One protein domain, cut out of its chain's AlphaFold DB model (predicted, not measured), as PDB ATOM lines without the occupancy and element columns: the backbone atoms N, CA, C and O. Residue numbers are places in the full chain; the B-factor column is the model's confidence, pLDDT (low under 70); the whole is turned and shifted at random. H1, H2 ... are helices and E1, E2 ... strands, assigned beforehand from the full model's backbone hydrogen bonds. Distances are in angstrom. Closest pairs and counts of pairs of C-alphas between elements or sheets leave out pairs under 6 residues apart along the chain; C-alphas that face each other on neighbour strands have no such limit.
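What this domain is: This is residues 4 to 98 of the 240 residues of the protein "DUF3885 domain-containing protein" of Paenibacillus etheri (UniProt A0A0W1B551). With little regular structure, this loop-rich model has a two-strand hairpin, E1 and E2, as one part and a small antiparallel sheet, order E3 - E4 - E5, as another, with one short helix, H1, near the end of E4. The printed part has 95 residues; the named elements, in the order E1 E2 H1 E3 E4 E5, hold only 34, class mixed. It is compact, radius of gyration of the C-alphas 14.2 A, spanning 39 by 33 by 33 A.

Where its parts are: Find C-alpha 20 at (-41.922, 22.800, -38.360), where E1, residues 20 to 25, begins its 16.5 A. E2, residues 36 to 41, runs 16.0 A; H1, residues 51 to 59, 12.2 A. E3 is residues 75 to 77, E4 82 to 86, and E5, 92 to 96, ends at (-55.957, 35.986, -52.173).

How they stand to each other: In the meander E3 E4 E5, each strand the antiparallel neighbour of the one before, look for N 75 and O 84, 2.9 A, and N 83 and O 95, 2.8 A. H1, every O i to N i+4 pair within hydrogen-bond range, is only just not on this sheet, with 4 pairs of C-alphas within 10 A; its closest C-alphas to E4 are Leu 58 and Met 86, 6.6 A. The hairpin E1 and E2, N 22 and O 39 2.9 A apart, is apart from E3, E4 and E5.

The domain as a whole: The farthest C-alphas, Ser 31 and Gln 47, are 38.7 A apart. The printed part has no cut; the link H1 to E3 is long, 15 residues. Residues 4 to 6 have pLDDT under 70.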
ATOM      1  N   SER A   4     -33.154  29.361 -32.126       51.25
ATOM      2  CA  SER A   4     -32.942  30.575 -31.330       51.25
ATOM      3  C   SER A   4     -32.965  31.881 -32.134       51.25
ATOM      4  O   SER A   4     -33.362  32.911 -31.587       51.25
ATOM      5  N   CYS A   5     -32.589  31.869 -33.419       52.66
ATOM      6  CA  CYS A   5     -32.546  33.091 -34.232       52.66
ATOM      7  C   CYS A   5     -33.945  33.602 -34.624       52.66
ATOM      8  O   CYS A   5     -34.114  34.799 -34.847       52.66
ATOM      9  N   LYS A   6     -34.952  32.719 -34.660       67.25
ATOM     10  CA  LYS A   6     -36.322  33.054 -35.085       67.25
ATOM     11  C   LYS A   6     -37.210  33.552 -33.946       67.25
ATOM     12  O   LYS A   6     -38.199  34.229 -34.198       67.25
ATOM     13  N   ARG A   7     -36.816  33.308 -32.689       73.50
ATOM     14  CA  ARG A   7     -37.566  33.727 -31.493       73.50
ATOM     15  C   ARG A   7     -37.853  35.230 -31.457       73.50
ATOM     16  O   ARG A   7     -38.868  35.624 -30.914       73.50
ATOM     17  N   ARG A   8     -36.988  36.070 -32.034       82.56
ATOM     18  CA  ARG A   8     -37.142  37.538 -31.990       82.56
ATOM     19  C   ARG A   8     -38.371  38.052 -32.750       82.56
ATOM     20  O   ARG A   8     -38.826  39.153 -32.464       82.56
ATOM     21  N   TYR A   9     -38.916  37.260 -33.674       87.75
ATOM     22  CA  TYR A   9     -40.138  37.602 -34.408       87.75
ATOM     23  C   TYR A   9     -41.419  37.277 -33.630       87.75
ATOM     24  O   TYR A   9     -42.495  37.701 -34.039       87.75
ATOM     25  N   PHE A  10     -41.309  36.579 -32.499       90.38
ATOM     26  CA  PHE A  10     -42.435  36.167 -31.667       90.38
ATOM     27  C   PHE A  10     -42.286  36.737 -30.259       90.38
ATOM     28  O   PHE A  10     -41.174  36.924 -29.758       90.38
ATOM     29  N   LYS A  11     -43.410  37.024 -29.607       88.19
ATOM     30  CA  LYS A  11     -43.418  37.621 -28.269       88.19
ATOM     31  C   LYS A  11     -43.113  36.604 -27.174       88.19
ATOM     32  O   LYS A  11     -42.478  36.962 -26.183       88.19
ATOM     33  N   SER A  12     -43.504  35.341 -27.352       84.88
ATOM     34  CA  SER A  12     -43.278  34.287 -26.362       84.88
ATOM     35  C   SER A  12     -42.635  33.035 -26.966       84.88
ATOM     36  O   SER A  12     -42.507  32.881 -28.183       84.88
ATOM     37  N   LYS A  13     -42.146  32.141 -26.093       78.75
ATOM     38  CA  LYS A  13     -41.623  30.836 -26.528       78.75
ATOM     39  C   LYS A  13     -42.755  29.887 -26.922       78.75
ATOM     40  O   LYS A  13     -42.531  29.038 -27.779       78.75
ATOM     41  N   GLU A  14     -43.943  30.024 -26.329       81.62
ATOM     42  CA  GLU A  14     -45.097  29.195 -26.692       81.62
ATOM     43  C   GLU A  14     -45.518  29.417 -28.151       81.62
ATOM     44  O   GLU A  14     -45.879  28.454 -28.825       81.62
ATOM     45  N   SER A  15     -45.374  30.639 -28.677       80.25
ATOM     46  CA  SER A  15     -45.750  30.995 -30.057       80.25
ATOM     47  C   SER A  15     -44.974  30.231 -31.137       80.25
ATOM     48  O   SER A  15     -45.421  30.157 -32.275       80.25
ATOM     49  N   ILE A  16     -43.811  29.662 -30.797       83.00
ATOM     50  CA  ILE A  16     -42.976  28.868 -31.715       83.00
ATOM     51  C   ILE A  16     -42.964  27.377 -31.371       83.00
ATOM     52  O   ILE A  16     -42.157  26.631 -31.922       83.00
ATOM     53  N   ARG A  17     -43.833  26.925 -30.456       82.19
ATOM     54  CA  ARG A  17     -43.856  25.529 -29.989       82.19
ATOM     55  C   ARG A  17     -44.122  24.535 -31.122       82.19
ATOM     56  O   ARG A  17     -43.575  23.442 -31.095       82.19
ATOM     57  N   ASN A  18     -44.918  24.941 -32.108       83.50
ATOM     58  CA  ASN A  18     -45.308  24.119 -33.257       83.50
ATOM     59  C   ASN A  18     -44.556  24.519 -34.538       83.50
ATOM     60  O   ASN A  18     -45.112  24.423 -35.628       83.50
ATOM     61  N   LEU A  19     -43.334  25.046 -34.411       89.69
ATOM     62  CA  LEU A  19     -42.485  25.352 -35.559       89.69
ATOM     63  C   LEU A  19     -42.061  24.047 -36.243       89.69
ATOM     64  O   LEU A  19     -41.358  23.240 -35.632       89.69
ATOM     65  N   THR A  20     -42.432  23.874 -37.504       91.50
ATOM     66  CA  THR A  20     -41.922  22.800 -38.360       91.50
ATOM     67  C   THR A  20     -40.809  23.332 -39.261       91.50
ATOM     68  O   THR A  20     -40.694  24.539 -39.499       91.50
ATOM     69  N   LEU A  21     -39.937  22.427 -39.697       92.31
ATOM     70  CA  LEU A  21     -38.891  22.679 -40.678       92.31
ATOM     71  C   LEU A  21     -39.035  21.623 -41.764       92.31
ATOM     72  O   LEU A  21     -38.982  20.433 -41.458       92.31
ATOM     73  N   GLU A  22     -39.175  22.080 -42.996       93.31
ATOM     74  CA  GLU A  22     -39.182  21.247 -44.187       93.31
ATOM     75  C   GLU A  22     -38.060  21.714 -45.113       93.31
ATOM     76  O   GLU A  22     -37.719  22.899 -45.167       93.31
ATOM     77  N   THR A  23     -37.435  20.769 -45.805       93.62
ATOM     78  CA  THR A  23     -36.438  21.067 -46.830       93.62
ATOM     79  C   THR A  23     -37.046  20.687 -48.167       93.62
ATOM     80  O   THR A  23     -37.394  19.526 -48.374       93.62
ATOM     81  N   ILE A  24     -37.198  21.677 -49.036       92.88
ATOM     82  CA  ILE A  24     -37.833  21.562 -50.350       92.88
ATOM     83  C   ILE A  24     -36.803  21.888 -51.448       92.88
ATOM     84  O   ILE A  24     -35.741  22.446 -51.127       92.88
ATOM     85  N   PRO A  25     -37.078  21.545 -52.724       93.81
ATOM     86  CA  PRO A  25     -36.256  21.977 -53.853       93.81
ATOM     87  C   PRO A  25     -36.030  23.493 -53.866       93.81
ATOM     88  O   PRO A  25     -36.755  24.255 -53.219       93.81
ATOM     89  N   TYR A  26     -34.990  23.937 -54.562       92.12
ATOM     90  CA  TYR A  26     -34.616  25.345 -54.572       92.12
ATOM     91  C   TYR A  26     -35.732  26.233 -55.144       92.12
ATOM     92  O   TYR A  26     -36.226  26.009 -56.243       92.12
ATOM     93  N   GLU A  27     -36.119  27.273 -54.395       86.44
ATOM     94  CA  GLU A  27     -37.312  28.094 -54.694       86.44
ATOM     95  C   GLU A  27     -37.184  28.918 -55.987       86.44
ATOM     96  O   GLU A  27     -38.179  29.414 -56.510       86.44
ATOM     97  N   HIS A  28     -35.959  29.096 -56.483       87.44
ATOM     98  CA  HIS A  28     -35.678  29.871 -57.689       87.44
ATOM     99  C   HIS A  28     -35.431  28.999 -58.924       87.44
ATOM    100  O   HIS A  28     -35.577  29.497 -60.038       87.44
ATOM    101  N   ASP A  29     -35.075  27.726 -58.734       89.56
ATOM    102  CA  ASP A  29     -34.885  26.744 -59.799       89.56
ATOM    103  C   ASP A  29     -35.021  25.331 -59.221       89.56
ATOM    104  O   ASP A  29     -34.081  24.782 -58.655       89.56
ATOM    105  N   GLU A  30     -36.201  24.726 -59.366       86.31
ATOM    106  CA  GLU A  30     -36.472  23.383 -58.840       86.31
ATOM    107  C   GLU A  30     -35.613  22.287 -59.500       86.31
ATOM    108  O   GLU A  30     -35.525  21.180 -58.966       86.31
ATOM    109  N   SER A  31     -34.994  22.570 -60.655       89.69
ATOM    110  CA  SER A  31     -34.094  21.641 -61.346       89.69
ATOM    111  C   SER A  31     -32.663  21.680 -60.805       89.69
ATOM    112  O   SER A  31     -31.894  20.739 -61.029       89.69
ATOM    113  N   ASP A  32     -32.318  22.731 -60.059       90.50
ATOM    114  CA  ASP A  32     -31.022  22.872 -59.412       90.50
ATOM    115  C   ASP A  32     -30.973  22.017 -58.138       90.50
ATOM    116  O   ASP A  32     -31.548  22.338 -57.097       90.50
ATOM    117  N   ILE A  33     -30.272  20.888 -58.240       89.69
ATOM    118  CA  ILE A  33     -30.111  19.918 -57.153       89.69
ATOM    119  C   ILE A  33     -29.006  20.298 -56.155       89.69
ATOM    120  O   ILE A  33     -28.867  19.632 -55.126       89.69
ATOM    121  N   GLU A  34     -28.193  21.318 -56.452       92.44
ATOM    122  CA  GLU A  34     -27.119  21.772 -55.558       92.44
ATOM    123  C   GLU A  34     -27.654  22.685 -54.452       92.44
ATOM    124  O   GLU A  34     -27.103  22.724 -53.344       92.44
ATOM    125  N   PHE A  35     -28.751  23.390 -54.724       91.44
ATOM    126  CA  PHE A  35     -29.405  24.269 -53.768       91.44
ATOM    127  C   PHE A  35     -30.690  23.651 -53.210       91.44
ATOM    128  O   PHE A  35     -31.406  22.895 -53.854       91.44
ATOM    129  N   LEU A  36     -30.987  23.986 -51.955       91.56
ATOM    130  CA  LEU A  36     -32.198  23.558 -51.261       91.56
ATOM    131  C   LEU A  36     -32.784  24.736 -50.492       91.56
ATOM    132  O   LEU A  36     -32.048  25.542 -49.907       91.56
ATOM    133  N   THR A  37     -34.108  24.789 -50.412       92.31
ATOM    134  CA  THR A  37     -34.816  25.777 -49.601       92.31
ATOM    135  C   THR A  37     -35.212  25.157 -48.268       92.31
ATOM    136  O   THR A  37     -35.822  24.094 -48.201       92.31
ATOM    137  N   ASN A  38     -34.867  25.837 -47.172       92.62
ATOM    138  CA  ASN A  38     -35.336  25.466 -45.838       92.62
ATOM    139  C   ASN A  38     -36.561  26.304 -45.480       92.62
ATOM    140  O   ASN A  38     -36.426  27.478 -45.112       92.62
ATOM    141  N   GLU A  39     -37.732  25.689 -45.532       92.50
ATOM    142  CA  GLU A  39     -38.988  26.314 -45.155       92.50
ATOM    143  C   GLU A  39     -39.278  26.077 -43.673       92.50
ATOM    144  O   GLU A  39     -39.094  24.991 -43.127       92.50
ATOM    145  N   PHE A  40     -39.709  27.129 -42.981       91.81
ATOM    146  CA  PHE A  40     -40.077  27.034 -41.577       91.81
ATOM    147  C   PHE A  40     -41.496  27.538 -41.402       91.81
ATOM    148  O   PHE A  40     -41.753  28.725 -41.613       91.81
ATOM    149  N   ILE A  41     -42.378  26.662 -40.939       92.38
ATOM    150  CA  ILE A  41     -43.805  26.944 -40.838       92.38
ATOM    151  C   ILE A  41     -44.182  27.003 -39.365       92.38
ATOM    152  O   ILE A  41     -43.776  26.173 -38.554       92.38
ATOM    153  N   VAL A  42     -44.955  28.017 -38.992       92.50
ATOM    154  CA  VAL A  42     -45.474  28.152 -37.635       92.50
ATOM    155  C   VAL A  42     -46.889  28.696 -37.673       92.50
ATOM    156  O   VAL A  42     -47.159  29.764 -38.217       92.50
ATOM    157  N   LYS A  43     -47.800  27.950 -37.054       92.00
ATOM    158  CA  LYS A  43     -49.174  28.389 -36.837       92.00
ATOM    159  C   LYS A  43     -49.245  29.165 -35.524       92.00
ATOM    160  O   LYS A  43     -49.017  28.594 -34.461       92.00
ATOM    161  N   THR A  44     -49.567  30.452 -35.605       91.25
ATOM    162  CA  THR A  44     -49.663  31.357 -34.449       91.25
ATOM    163  C   THR A  44     -50.785  32.383 -34.641       91.25
ATOM    164  O   THR A  44     -51.362  32.478 -35.726       91.25
ATOM    165  N   THR A  45     -51.086  33.173 -33.608       90.75
ATOM    166  CA  THR A  45     -51.965  34.345 -33.729       90.75
ATOM    167  C   THR A  45     -51.175  35.608 -34.079       90.75
ATOM    168  O   THR A  45     -49.974  35.700 -33.824       90.75
ATOM    169  N   PHE A  46     -51.853  36.611 -34.640       89.00
ATOM    170  CA  PHE A  46     -51.240  37.902 -34.969       89.00
ATOM    171  C   PHE A  46     -50.744  38.654 -33.724       89.00
ATOM    172  O   PHE A  46     -49.753  39.381 -33.776       89.00
ATOM    173  N   GLN A  47     -51.420  38.473 -32.589       90.62
ATOM    174  CA  GLN A  47     -51.071  39.088 -31.313       90.62
ATOM    175  C   GLN A  47     -49.739  38.564 -30.773       90.62
ATOM    176  O   GLN A  47     -49.047  39.307 -30.076       90.62
ATOM    177  N   ASP A  48     -49.362  37.342 -31.134       92.44
ATOM    178  CA  ASP A  48     -48.131  36.682 -30.702       92.44
ATOM    179  C   ASP A  48     -46.909  37.055 -31.551       92.44
ATOM    180  O   ASP A  48     -45.770  36.769 -31.172       92.44
ATOM    181  N   ILE A  49     -47.122  37.721 -32.688       92.50
ATOM    182  CA  ILE A  49     -46.055  38.196 -33.568       92.50
ATOM    183  C   ILE A  49     -45.563  39.561 -33.076       92.50
ATOM    184  O   ILE A  49     -46.334  40.473 -32.762       92.50
ATOM    185  N   SER A  50     -44.244  39.734 -33.034       92.94
ATOM    186  CA  SER A  50     -43.594  41.021 -32.774       92.94
ATOM    187  C   SER A  50     -43.653  41.904 -34.028       92.94
ATOM    188  O   SER A  50     -42.633  42.143 -34.668       92.94
ATOM    189  N   ASN A  51     -44.852  42.374 -34.395       91.38
ATOM    190  CA  ASN A  51     -45.148  43.001 -35.694       91.38
ATOM    191  C   ASN A  51     -44.183  44.125 -36.081       91.38
ATOM    192  O   ASN A  51     -43.576  44.056 -37.145       91.38
ATOM    193  N   SER A  52     -43.972  45.118 -35.213       92.31
ATOM    194  CA  SER A  52     -43.049  46.221 -35.513       92.31
ATOM    195  C   SER A  52     -41.632  45.712 -35.772       92.31
ATOM    196  O   SER A  52     -40.997  46.118 -36.735       92.31
ATOM    197  N   TYR A  53     -41.158  44.756 -34.966       93.81
ATOM    198  CA  TYR A  53     -39.837  44.156 -35.155       93.81
ATOM    199  C   TYR A  53     -39.740  43.397 -36.483       93.81
ATOM    200  O   TYR A  53     -38.734  43.514 -37.178       93.81
ATOM    201  N   LEU A  54     -40.777  42.632 -36.838       93.31
ATOM    202  CA  LEU A  54     -40.848  41.875 -38.086       93.31
ATOM    203  C   LEU A  54     -40.846  42.802 -39.308       93.31
ATOM    204  O   LEU A  54     -39.994  42.639 -40.176       93.31
ATOM    205  N   ILE A  55     -41.742  43.791 -39.349       93.06
ATOM    206  CA  ILE A  55     -41.852  44.737 -40.468       93.06
ATOM    207  C   ILE A  55     -40.565  45.553 -40.619       93.06
ATOM    208  O   ILE A  55     -40.034  45.655 -41.720       93.06
ATOM    209  N   THR A  56     -39.981  46.051 -39.521       94.38
ATOM    210  CA  THR A  56     -38.674  46.727 -39.575       94.38
ATOM    211  C   THR A  56     -37.573  45.792 -40.081       94.38
ATOM    212  O   THR A  56     -36.689  46.223 -40.814       94.38
ATOM    213  N   ALA A  57     -37.602  44.512 -39.709       93.81
ATOM    214  CA  ALA A  57     -36.607  43.550 -40.167       93.81
ATOM    215  C   ALA A  57     -36.742  43.195 -41.656       93.81
ATOM    216  O   ALA A  57     -35.722  42.897 -42.279       93.81
ATOM    217  N   LEU A  58     -37.961  43.233 -42.203       93.62
ATOM    218  CA  LEU A  58     -38.240  43.069 -43.632       93.62
ATOM    219  C   LEU A  58     -37.817  44.309 -44.424       93.62
ATOM    220  O   LEU A  58     -37.041  44.181 -45.361       93.62
ATOM    221  N   GLY A  59     -38.179  45.514 -43.974       93.56
ATOM    222  CA  GLY A  59     -37.717  46.757 -44.608       93.56
ATOM    223  C   GLY A  59     -36.197  46.965 -44.534       93.56
ATOM    224  O   GLY A  59     -35.618  47.664 -45.347       93.56
ATOM    225  N   ASN A  60     -35.502  46.330 -43.588       94.19
ATOM    226  CA  ASN A  60     -34.039  46.366 -43.520       94.19
ATOM    227  C   ASN A  60     -33.349  45.243 -44.322       94.19
ATOM    228  O   ASN A  60     -32.125  45.125 -44.218       94.19
ATOM    229  N   LYS A  61     -34.083  44.389 -45.053       90.81
ATOM    230  CA  LYS A  61     -33.544  43.195 -45.742       90.81
ATOM    231  C   LYS A  61     -32.359  43.532 -46.650       90.81
ATOM    232  O   LYS A  61     -31.304  42.910 -46.503       90.81
ATOM    233  N   ASP A  62     -32.494  44.583 -47.453       88.75
ATOM    234  CA  ASP A  62     -31.478  44.996 -48.432       88.75
ATOM    235  C   ASP A  62     -30.456  45.985 -47.865       88.75
ATOM    236  O   ASP A  62     -29.441  46.310 -48.483       88.75
ATOM    237  N   PHE A  63     -30.653  46.402 -46.615       88.81
ATOM    238  CA  PHE A  63     -29.764  47.327 -45.937       88.81
ATOM    239  C   PHE A  63     -28.844  46.616 -44.949       88.81
ATOM    240  O   PHE A  63     -29.107  45.550 -44.384       88.81
ATOM    241  N   ARG A  64     -27.722  47.267 -44.647       88.06
ATOM    242  CA  ARG A  64     -26.797  46.840 -43.584       88.06
ATOM    243  C   ARG A  64     -27.277  47.303 -42.196       88.06
ATOM    244  O   ARG A  64     -26.465  47.695 -41.363       88.06
ATOM    245  N   ARG A  65     -28.592  47.271 -41.944       92.50
ATOM    246  CA  ARG A  65     -29.245  47.724 -40.700       92.50
ATOM    247  C   ARG A  65     -29.829  46.541 -39.920       92.50
ATOM    248  O   ARG A  65     -30.091  45.488 -40.488       92.50
ATOM    249  N   LYS A  66     -29.984  46.686 -38.599       91.88
ATOM    250  CA  LYS A  66     -30.641  45.699 -37.720       91.88
ATOM    251  C   LYS A  66     -31.907  46.326 -37.109       91.88
ATOM    252  O   LYS A  66     -31.874  47.518 -36.820       91.88
ATOM    253  N   PRO A  67     -32.973  45.548 -36.843       92.38
ATOM    254  CA  PRO A  67     -33.107  44.114 -37.117       92.38
ATOM    255  C   PRO A  67     -33.204  43.826 -38.618       92.38
ATOM    256  O   PRO A  67     -33.503  44.734 -39.378       92.38
ATOM    257  N   ARG A  68     -32.904  42.592 -39.039       89.94
ATOM    258  CA  ARG A  68     -32.926  42.168 -40.447       89.94
ATOM    259  C   ARG A  68     -33.335  40.706 -40.566       89.94
ATOM    260  O   ARG A  68     -32.918  39.894 -39.735       89.94
ATOM    261  N   VAL A  69     -34.123  40.380 -41.584       87.69
ATOM    262  CA  VAL A  69     -34.480  39.004 -41.960       87.69
ATOM    263  C   VAL A  69     -33.466  38.448 -42.962       87.69
ATOM    264  O   VAL A  69     -32.937  39.175 -43.794       87.69
ATOM    265  N   ARG A  70     -33.173  37.147 -42.868       84.25
ATOM    266  CA  ARG A  70     -32.504  36.391 -43.935       84.25
ATOM    267  C   ARG A  70     -33.536  35.450 -44.554       84.25
ATOM    268  O   ARG A  70     -34.095  34.641 -43.814       84.25
ATOM    269  N   GLY A  71     -33.757  35.571 -45.860       87.31
ATOM    270  CA  GLY A  71     -34.792  34.842 -46.600       87.31
ATOM    271  C   GLY A  71     -36.112  35.610 -46.716       87.31
ATOM    272  O   GLY A  71     -36.183  36.801 -46.397       87.31
ATOM    273  N   ASN A  72     -37.142  34.907 -47.179       91.12
ATOM    274  CA  ASN A  72     -38.491  35.427 -47.381       91.12
ATOM    275  C   ASN A  72     -39.392  35.096 -46.180       91.12
ATOM    276  O   ASN A  72     -39.189  34.097 -45.487       91.12
ATOM    277  N   ILE A  73     -40.369  35.962 -45.897       93.12
ATOM    278  CA  ILE A  73     -41.410  35.704 -44.895       93.12
ATOM    279  C   ILE A  73     -42.769  35.908 -45.547       93.12
ATOM    280  O   ILE A  73     -43.032  36.942 -46.162       93.12
ATOM    281  N   TYR A  74     -43.627  34.917 -45.348       94.62
ATOM    282  CA  TYR A  74     -44.988  34.859 -45.849       94.62
ATOM    283  C   TYR A  74     -45.940  34.823 -44.654       94.62
ATOM    284  O   TYR A  74     -45.820  33.965 -43.776       94.62
ATOM    285  N   LEU A  75     -46.866  35.778 -44.585       95.06
ATOM    286  CA  LEU A  75     -47.896  35.831 -43.552       95.06
ATOM    287  C   LEU A  75     -49.230  35.410 -44.162       95.06
ATOM    288  O   LEU A  75     -49.907  36.211 -44.806       95.06
ATOM    289  N   LEU A  76     -49.613  34.152 -43.946       95.44
ATOM    290  CA  LEU A  76     -50.900  33.626 -44.388       95.44
ATOM    291  C   LEU A  76     -51.954  33.789 -43.288       95.44
ATOM    292  O   LEU A  76     -51.918  33.125 -42.249       95.44
ATOM    293  N   ASN A  77     -52.944  34.641 -43.536       94.81
ATOM    294  CA  ASN A  77     -54.161  34.676 -42.745       94.81
ATOM    295  C   ASN A  77     -55.084  33.535 -43.188       94.81
ATOM    296  O   ASN A  77     -55.820  33.661 -44.164       94.81
ATOM    297  N   VAL A  78     -55.059  32.433 -42.438       93.12
ATOM    298  CA  VAL A  78     -55.799  31.205 -42.773       93.12
ATOM    299  C   VAL A  78     -57.320  31.408 -42.770       93.12
ATOM    300  O   VAL A  78     -58.014  30.793 -43.569       93.12
ATOM    301  N   THR A  79     -57.861  32.282 -41.910       92.25
ATOM    302  CA  THR A  79     -59.320  32.495 -41.832       92.25
ATOM    303  C   THR A  79     -59.846  33.342 -42.983       92.25
ATOM    304  O   THR A  79     -60.965  33.127 -43.438       92.25
ATOM    305  N   LYS A  80     -59.043  34.297 -43.463       91.81
ATOM    306  CA  LYS A  80     -59.393  35.162 -44.599       91.81
ATOM    307  C   LYS A  80     -58.866  34.658 -45.940       91.81
ATOM    308  O   LYS A  80     -59.254  35.206 -46.961       91.81
ATOM    309  N   GLN A  81     -57.993  33.650 -45.932       93.94
ATOM    310  CA  GLN A  81     -57.267  33.157 -47.107       93.94
ATOM    311  C   GLN A  81     -56.502  34.276 -47.835       93.94
ATOM    312  O   GLN A  81     -56.529  34.376 -49.060       93.94
ATOM    313  N   ILE A  82     -55.837  35.137 -47.056       96.25
ATOM    314  CA  ILE A  82     -55.035  36.259 -47.564       96.25
ATOM    315  C   ILE A  82     -53.574  36.021 -47.210       96.25
ATOM    316  O   ILE A  82     -53.241  35.841 -46.038       96.25
ATOM    317  N   LEU A  83     -52.717  36.060 -48.218       96.81
ATOM    318  CA  LEU A  83     -51.272  36.011 -48.104       96.81
ATOM    319  C   LEU A  83     -50.705  37.432 -48.171       96.81
ATOM    320  O   LEU A  83     -51.034  38.195 -49.075       96.81
ATOM    321  N   PHE A  84     -49.840  37.775 -47.224       95.88
ATOM    322  CA  PHE A  84     -49.064  39.010 -47.229       95.88
ATOM    323  C   PHE A  84     -47.572  38.690 -47.316       95.88
ATOM    324  O   PHE A  84     -47.057  37.906 -46.511       95.88
ATOM    325  N   HIS A  85     -46.881  39.327 -48.257       95.62
ATOM    326  CA  HIS A  85     -45.444  39.181 -48.454       95.62
ATOM    327  C   HIS A  85     -44.793  40.544 -48.697       95.62
ATOM    328  O   HIS A  85     -44.957  41.137 -49.753       95.62
ATOM    329  N   MET A  86     -44.033  41.048 -47.727       94.88
ATOM    330  CA  MET A  86     -43.173  42.216 -47.934       94.88
ATOM    331  C   MET A  86     -41.801  41.723 -48.390       94.88
ATOM    332  O   MET A  86     -41.079  41.111 -47.596       94.88
ATOM    333  N   TYR A  87     -41.475  41.935 -49.664       90.75
ATOM    334  CA  TYR A  87     -40.244  41.417 -50.259       90.75
ATOM    335  C   TYR A  87     -39.016  42.242 -49.858       90.75
ATOM    336  O   TYR A  87     -37.975  41.639 -49.585       90.75
ATOM    337  N   ASP A  88     -39.151  43.568 -49.747       88.00
ATOM    338  CA  ASP A  88     -38.132  44.513 -49.269       88.00
ATOM    339  C   ASP A  88     -38.766  45.863 -48.843       88.00
ATOM    340  O   ASP A  88     -39.950  45.920 -48.510       88.00
ATOM    341  N   ASP A  89     -37.985  46.945 -48.778       89.19
ATOM    342  CA  ASP A  89     -38.442  48.292 -48.407       89.19
ATOM    343  C   ASP A  89     -39.245  49.027 -49.483       89.19
ATOM    344  O   ASP A  89     -39.846  50.061 -49.186       89.19
ATOM    345  N   ARG A  90     -39.270  48.513 -50.711       86.75
ATOM    346  CA  ARG A  90     -39.937  49.137 -51.857       86.75
ATOM    347  C   ARG A  90     -41.412  48.771 -51.928       86.75
ATOM    348  O   ARG A  90     -42.191  49.533 -52.494       86.75
ATOM    349  N   GLY A  91     -41.814  47.631 -51.363       91.00
ATOM    350  CA  GLY A  91     -43.208  47.213 -51.429       91.00
ATOM    351  C   GLY A  91     -43.531  45.846 -50.838       91.00
ATOM    352  O   GLY A  91     -42.737  45.198 -50.154       91.00
ATOM    353  N   CYS A  92     -44.769  45.430 -51.084       93.94
ATOM    354  CA  CYS A  92     -45.314  44.158 -50.641       93.94
ATOM    355  C   CYS A  92     -46.407  43.663 -51.586       93.94
ATOM    356  O   CYS A  92     -47.122  44.465 -52.188       93.94
ATOM    357  N   ASP A  93     -46.608  42.353 -51.590       94.06
ATOM    358  CA  ASP A  93     -47.711  41.687 -52.259       94.06
ATOM    359  C   ASP A  93     -48.797  41.302 -51.255       94.06
ATOM    360  O   ASP A  93     -48.530  40.809 -50.150       94.06
ATOM    361  N   VAL A  94     -50.048  41.512 -51.665       95.31
ATOM    362  CA  VAL A  94     -51.239  41.032 -50.962       95.31
ATOM    363  C   VAL A  94     -52.030  40.173 -51.930       95.31
ATOM    364  O   VAL A  94     -52.586  40.674 -52.906       95.31
ATOM    365  N   TYR A  95     -52.076  38.879 -51.654       95.25
ATOM    366  CA  TYR A  95     -52.672  37.886 -52.533       95.25
ATOM    367  C   TYR A  95     -53.839  37.182 -51.842       95.25
ATOM    368  O   TYR A  95     -53.802  36.915 -50.642       95.25
ATOM    369  N   ALA A  96     -54.877  36.858 -52.605       95.00
ATOM    370  CA  ALA A  96     -55.957  35.986 -52.173       95.00
ATOM    371  C   ALA A  96     -56.470  35.188 -53.372       95.00
ATOM    372  O   ALA A  96     -56.474  35.689 -54.493       95.00
ATOM    373  N   ASN A  97     -56.983  33.984 -53.120       90.31
ATOM    374  CA  ASN A  97     -57.617  33.169 -54.165       90.31
ATOM    375  C   ASN A  97     -58.951  33.754 -54.650       90.31
ATOM    376  O   ASN A  97     -59.480  33.321 -55.668       90.31
ATOM    377  N   ASN A  98     -59.512  34.711 -53.907       89.50
ATOM    378  CA  ASN A  98     -60.739  35.392 -54.268       89.50
ATOM    379  C   ASN A  98     -60.545  36.921 -54.242       89.50
ATOM    380  O   ASN A  98     -60.162  37.488 -53.215       89.50
TER     381      ASN A  98